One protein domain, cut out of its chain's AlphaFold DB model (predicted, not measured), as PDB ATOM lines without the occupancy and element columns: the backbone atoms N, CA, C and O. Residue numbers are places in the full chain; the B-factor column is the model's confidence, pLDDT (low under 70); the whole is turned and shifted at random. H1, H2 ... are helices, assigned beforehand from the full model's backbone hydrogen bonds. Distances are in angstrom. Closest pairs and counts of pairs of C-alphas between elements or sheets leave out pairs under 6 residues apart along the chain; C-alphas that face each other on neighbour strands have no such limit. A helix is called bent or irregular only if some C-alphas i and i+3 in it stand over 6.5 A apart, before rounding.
ATOM      1  N   GLU A  85      79.145  75.506 143.429       87.88
ATOM      2  CA  GLU A  85      79.610  74.562 142.404       87.88
ATOM      3  C   GLU A  85      78.984  73.171 142.569       87.88
ATOM      4  O   GLU A  85      78.744  72.473 141.587       87.88
ATOM      5  N   THR A  86      78.716  72.759 143.811       90.75
ATOM      6  CA  THR A  86      78.134  71.454 144.137       90.75
ATOM      7  C   THR A  86      77.132  71.567 145.278       90.75
ATOM      8  O   THR A  86      77.232  72.447 146.138       90.75
ATOM      9  N   TRP A  87      76.181  70.630 145.314       84.62
ATOM     10  CA  TRP A  87      75.197  70.546 146.394       84.62
ATOM     11  C   TRP A  87      75.854  70.336 147.764       84.62
ATOM     12  O   TRP A  87      75.457  70.970 148.731       84.62
ATOM     13  N   ALA A  88      76.911  69.522 147.841       86.44
ATOM     14  CA  ALA A  88      77.632  69.274 149.089       86.44
ATOM     15  C   ALA A  88      78.268  70.550 149.673       86.44
ATOM     16  O   ALA A  88      78.209  70.767 150.879       86.44
ATOM     17  N   LYS A  89      78.827  71.423 148.818       87.31
ATOM     18  CA  LYS A  89      79.363  72.723 149.249       87.31
ATOM     19  C   LYS A  89      78.255  73.656 149.739       87.31
ATOM     20  O   LYS A  89      78.447  74.339 150.737       87.31
ATOM     21  N   ALA A  90      77.110  73.668 149.055       88.19
ATOM     22  CA  ALA A  90      75.948  74.447 149.483       88.19
ATOM     23  C   ALA A  90      75.412  73.966 150.838       88.19
ATOM     24  O   ALA A  90      75.132  74.780 151.708       88.19
ATOM     25  N   GLU A  91      75.303  72.649 151.025       86.50
ATOM     26  CA  GLU A  91      74.806  72.033 152.256       86.50
ATOM     27  C   GLU A  91      75.733  72.320 153.442       86.50
ATOM     28  O   GLU A  91      75.271  72.850 154.445       86.50
ATOM     29  N   SER A  92      77.044  72.104 153.287       87.69
ATOM     30  CA  SER A  92      78.027  72.426 154.334       87.69
ATOM     31  C   SER A  92      78.000  73.908 154.716       87.69
ATOM     32  O   SER A  92      78.000  74.240 155.896       87.69
ATOM     33  N   TYR A  93      77.939  74.805 153.725       89.94
ATOM     34  CA  TYR A  93      77.891  76.249 153.967       89.94
ATOM     35  C   TYR A  93      76.630  76.662 154.739       89.94
ATOM     36  O   TYR A  93      76.683  77.491 155.645       89.94
ATOM     37  N   LEU A  94      75.489  76.075 154.376       89.12
ATOM     38  CA  LEU A  94      74.209  76.324 155.025       89.12
ATOM     39  C   LEU A  94      74.177  75.794 156.464       89.12
ATOM     40  O   LEU A  94      73.647  76.476 157.340       89.12
ATOM     41  N   ASP A  95      74.771  74.628 156.717       87.56
ATOM     42  CA  ASP A  95      74.883  74.065 158.062       87.56
ATOM     43  C   ASP A  95      75.779  74.921 158.963       87.56
ATOM     44  O   ASP A  95      75.427  75.183 160.114       87.56
ATOM     45  N   ASP A  96      76.911  75.405 158.451       88.62
ATOM     46  CA  ASP A  96      77.824  76.260 159.216       88.62
ATOM     47  C   ASP A  96      77.218  77.643 159.498       88.62
ATOM     48  O   ASP A  96      77.326  78.151 160.617       88.62
ATOM     49  N   TYR A  97      76.477  78.208 158.538       89.81
ATOM     50  CA  TYR A  97      75.678  79.417 158.755       89.81
ATOM     51  C   TYR A  97      74.593  79.203 159.821       89.81
ATOM     52  O   TYR A  97      74.436  80.025 160.723       89.81
ATOM     53  N   ALA A  98      73.858  78.090 159.756       87.19
ATOM     54  CA  ALA A  98      72.805  77.775 160.717       87.19
ATOM     55  C   ALA A  98      73.371  77.630 162.142       87.19
ATOM     56  O   ALA A  98      72.845  78.244 163.074       87.19
ATOM     57  N   LYS A  99      74.507  76.929 162.298       87.88
ATOM     58  CA  LYS A  99      75.242  76.829 163.573       87.88
ATOM     59  C   LYS A  99      75.636  78.201 164.111       87.88
ATOM     60  O   LYS A  99      75.434  78.459 165.294       87.88
ATOM     61  N   GLN A 100      76.158  79.086 163.257       86.94
ATOM     62  CA  GLN A 100      76.542  80.437 163.666       86.94
ATOM     63  C   GLN A 100      75.346  81.253 164.179       86.94
ATOM     64  O   GLN A 100      75.475  82.009 165.139       86.94
ATOM     65  N   GLN A 101      74.186  81.102 163.545       82.50
ATOM     66  CA  GLN A 101      72.963  81.821 163.901       82.50
ATOM     67  C   GLN A 101      72.139  81.121 165.001       82.50
ATOM     68  O   GLN A 101      71.105  81.640 165.418       82.50
ATOM     69  N   GLY A 102      72.578  79.952 165.480       84.81
ATOM     70  CA  GLY A 102      71.916  79.202 166.547       84.81
ATOM     71  C   GLY A 102      70.632  78.478 166.126       84.81
ATOM     72  O   GLY A 102      69.776  78.233 166.974       84.81
ATOM     73  N   PHE A 103      70.476  78.131 164.845       85.19
ATOM     74  CA  PHE A 103      69.359  77.314 164.353       85.19
ATOM     75  C   PHE A 103      69.852  76.105 163.543       85.19
ATOM     76  O   PHE A 103      71.041  75.960 163.274       85.19
ATOM     77  N   CYS A 104      68.945  75.209 163.151       79.81
ATOM     78  CA  CYS A 104      69.250  74.096 162.250       79.81
ATOM     79  C   CYS A 104      68.319  74.102 161.034       79.81
ATOM     80  O   CYS A 104      67.165  74.531 161.109       79.81
ATOM     81  N   LEU A 105      68.825  73.635 159.894       80.62
ATOM     82  CA  LEU A 105      68.041  73.496 158.673       80.62
ATOM     83  C   LEU A 105      67.502  72.070 158.577       80.62
ATOM     84  O   LEU A 105      68.247  71.096 158.643       80.62
ATOM     85  N   CYS A 106      66.192  71.934 158.389       73.31
ATOM     86  CA  CYS A 106      65.575  70.643 158.107       73.31
ATOM     87  C   CYS A 106      65.237  70.538 156.619       73.31
ATOM     88  O   CYS A 106      64.536  71.387 156.064       73.31
ATOM     89  N   LYS A 107      65.673  69.452 155.972       77.56
ATOM     90  CA  LYS A 107      65.260  69.132 154.600       77.56
ATOM     91  C   LYS A 107      63.771  68.791 154.591       77.56
ATOM     92  O   LYS A 107      63.365  67.700 154.996       77.56
ATOM     93  N   LYS A 108      62.939  69.713 154.105       73.69
ATOM     94  CA  LYS A 108      61.519  69.436 153.887       73.69
ATOM     95  C   LYS A 108      61.376  68.566 152.641       73.69
ATOM     96  O   LYS A 108      61.785  68.948 151.547       73.69
ATOM     97  N   ARG A 109      60.799  67.375 152.801       64.94
ATOM     98  CA  ARG A 109      60.411  66.544 151.653       64.94
ATOM     99  C   ARG A 109      59.273  67.239 150.912       64.94
ATOM    100  O   ARG A 109      58.345  67.733 151.549       64.94
ATOM    101  N   HIS A 110      59.366  67.266 149.585       70.62
ATOM    102  CA  HIS A 110      58.345  67.838 148.709       70.62
ATOM    103  C   HIS A 110      56.972  67.207 148.996       70.62
ATOM    104  O   HIS A 110      56.901  66.000 149.224       70.62
ATOM    105  N   GLU A 111      55.898  67.997 148.958       65.62
ATOM    106  CA  GLU A 111      54.536  67.572 149.342       65.62
ATOM    107  C   GLU A 111      54.085  66.318 148.584       65.62
ATOM    108  O   GLU A 111      53.647  65.349 149.193       65.62
ATOM    109  N   LEU A 112      54.366  66.260 147.279       60.91
ATOM    110  CA  LEU A 112      54.131  65.063 146.463       60.91
ATOM    111  C   LEU A 112      54.758  63.790 147.061       60.91
ATOM    112  O   LEU A 112      54.124  62.744 147.088       60.91
ATOM    113  N   LEU A 113      55.991  63.852 147.573       62.31
ATOM    114  CA  LEU A 113      56.643  62.683 148.172       62.31
ATOM    115  C   LEU A 113      56.018  62.289 149.513       62.31
ATOM    116  O   LEU A 113      56.116  61.123 149.878       62.31
ATOM    117  N   GLN A 114      55.383  63.210 150.245       63.31
ATOM    118  CA  GLN A 114      54.671  62.865 151.479       63.31
ATOM    119  C   GLN A 114      53.438  62.008 151.187       63.31
ATOM    120  O   GLN A 114      53.256  60.985 151.847       63.31
ATOM    121  N   ASP A 115      52.670  62.357 150.154       65.25
ATOM    122  CA  ASP A 115      51.476  61.603 149.756       65.25
ATOM    123  C   ASP A 115      51.834  60.164 149.347       65.25
ATOM    124  O   ASP A 115      51.187  59.192 149.751       65.25
ATOM    125  N   PHE A 116      52.926  60.002 148.594       63.56
ATOM    126  CA  PHE A 116      53.359  58.691 148.104       63.56
ATOM    127  C   PHE A 116      54.168  57.874 149.121       63.56
ATOM    128  O   PHE A 116      54.168  56.647 149.044       63.56
ATOM    129  N   LEU A 117      54.826  58.508 150.096       70.00
ATOM    130  CA  LEU A 117      55.601  57.831 151.148       70.00
ATOM    131  C   LEU A 117      54.812  57.719 152.457       70.00
ATOM    132  O   LEU A 117      55.369  57.829 153.552       70.00
ATOM    133  N   THR A 118      53.509  57.458 152.350       78.56
ATOM    134  CA  THR A 118      52.677  57.124 153.509       78.56
ATOM    135  C   THR A 118      53.228  55.852 154.183       78.56
ATOM    136  O   THR A 118      53.588  54.904 153.472       78.56
ATOM    137  N   PRO A 119      53.241  55.745 155.530       76.81
ATOM    138  CA  PRO A 119      53.705  54.547 156.239       76.81
ATOM    139  C   PRO A 119      53.074  53.243 155.735       76.81
ATOM    140  O   PRO A 119      53.741  52.218 155.654       76.81
ATOM    141  N   GLN A 120      51.809  53.291 155.306       73.75
ATOM    142  CA  GLN A 120      51.106  52.150 154.717       73.75
ATOM    143  C   GLN A 120      51.683  51.709 153.362       73.75
ATOM    144  O   GLN A 120      51.730  50.515 153.073       73.75
ATOM    145  N   ILE A 121      52.114  52.654 152.520       82.00
ATOM    146  CA  ILE A 121      52.718  52.361 151.212       82.00
ATOM    147  C   ILE A 121      54.119  51.786 151.416       82.00
ATOM    148  O   ILE A 121      54.458  50.770 150.813       82.00
ATOM    149  N   LEU A 122      54.892  52.371 152.333       84.00
ATOM    150  CA  LEU A 122      56.210  51.865 152.719       84.00
ATOM    151  C   LEU A 122      56.132  50.463 153.336       84.00
ATOM    152  O   LEU A 122      56.952  49.606 153.011       84.00
ATOM    153  N   GLN A 123      55.123  50.200 154.173       80.44
ATOM    154  CA  GLN A 123      54.879  48.871 154.731       80.44
ATOM    155  C   GLN A 123      54.550  47.866 153.628       80.44
ATOM    156  O   GLN A 123      55.175  46.814 153.558       80.44
ATOM    157  N   LYS A 124      53.652  48.213 152.698       83.38
ATOM    158  CA  LYS A 124      53.325  47.348 151.556       83.38
ATOM    159  C   LYS A 124      54.533  47.064 150.669       83.38
ATOM    160  O   LYS A 124      54.679  45.939 150.206       83.38
ATOM    161  N   GLN A 125      55.396  48.050 150.434       83.12
ATOM    162  CA  GLN A 125      56.633  47.846 149.677       83.12
ATOM    163  C   GLN A 125      57.594  46.907 150.414       83.12
ATOM    164  O   GLN A 125      58.127  45.986 149.799       83.12
ATOM    165  N   ARG A 126      57.776  47.082 151.730       81.00
ATOM    166  CA  ARG A 126      58.577  46.160 152.552       81.00
ATOM    167  C   ARG A 126      58.017  44.746 152.536       81.00
ATOM    168  O   ARG A 126      58.779  43.806 152.345       81.00
ATOM    169  N   ASP A 127      56.705  44.601 152.679       80.75
ATOM    170  CA  ASP A 127      56.035  43.303 152.661       80.75
ATOM    171  C   ASP A 127      56.191  42.626 151.293       80.75
ATOM    172  O   ASP A 127      56.485  41.438 151.231       80.75
ATOM    173  N   GLN A 128      56.069  43.377 150.193       79.00
ATOM    174  CA  GLN A 128      56.300  42.860 148.840       79.00
ATOM    175  C   GLN A 128      57.740  42.386 148.640       79.00
ATOM    176  O   GLN A 128      57.953  41.298 148.110       79.00
ATOM    177  N   ILE A 129      58.723  43.168 149.094       78.19
ATOM    178  CA  ILE A 129      60.139  42.788 149.029       78.19
ATOM    179  C   ILE A 129      60.375  41.534 149.875       78.19
ATOM    180  O   ILE A 129      60.912  40.550 149.373       78.19
ATOM    181  N   SER A 130      59.893  41.520 151.118       74.06
ATOM    182  CA  SER A 130      60.043  40.386 152.030       74.06
ATOM    183  C   SER A 130      59.358  39.117 151.523       74.06
ATOM    184  O   SER A 130      59.855  38.030 151.789       74.06
ATOM    185  N   GLN A 131      58.233  39.232 150.814       70.25
ATOM    186  CA  GLN A 131      57.536  38.091 150.211       70.25
ATOM    187  C   GLN A 131      58.204  37.612 148.917       70.25
ATOM    188  O   GLN A 131      58.101  36.438 148.579       70.25
ATOM    189  N   SER A 132      58.873  38.505 148.180       69.12
ATOM    190  CA  SER A 132      59.627  38.147 146.970       69.12
ATOM    191  C   SER A 132      60.954  37.451 147.278       69.12
ATOM    192  O   SER A 132      61.440  36.654 146.475       69.12
ATOM    193  N   LEU A 133      61.525  37.725 148.451       60.47
ATOM    194  CA  LEU A 133      62.702  37.041 148.960       60.47
ATOM    195  C   LEU A 133      62.259  35.709 149.575       60.47
ATOM    196  O   LEU A 133      61.958  35.611 150.761       60.47
ATOM    197  N   CYS A 134      62.201  34.667 148.749       53.41
ATOM    198  CA  CYS A 134      62.171  33.299 149.251       53.41
ATOM    199  C   CYS A 134      63.519  33.040 149.937       53.41
ATOM    200  O   CYS A 134      64.536  32.880 149.261       53.41
TER     201      CYS A 134
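AT A GLANCE: This is residues 85 to 134 of the 270 residues of an uncharacterized protein of Rhizophagus irregularis (UniProt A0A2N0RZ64). A drawn-out chain with no packed core: H1 at one end and H3 at the other, joined by a stretched link, residues 102 to 110, and the short helix H2. No helix touches another. The printed part has 50 residues with three named helices, H1, H2, H3 along the chain, and no named strand; the class is all helix. It is extended, with a radius of gyration of the C-alphas of 17.7 A, a rod spanning 50 by 21 by 19 A.

HOW THE PARTS SIT: H1, residues 87 to 101, is the longest helix and is apart from H2, residues 111 to 116. H1 is also apart from H3, residues 119 to 132. H2 and H3 meet only through their tight link of 2 residues. In H1, H2 and H3 every O i to N i+4 pair is within hydrogen-bond range.

IN THESE COORDINATES: H1 measures 20.9 A from C-alpha 87 at (75.197, 70.546, 146.394) to C-alpha 101. H2 measures 9.0 A. H3 measures 19.7 A and ends at C-alpha 132, (59.627, 38.147, 146.970).

THE WHOLE: The C-alphas farthest apart, of Gln 101 and Cys 134, are 51.8 A apart. The printed part has no cut and no long link. The pLDDT is under 70 at residues 109, 111 to 116 and 132 to 134.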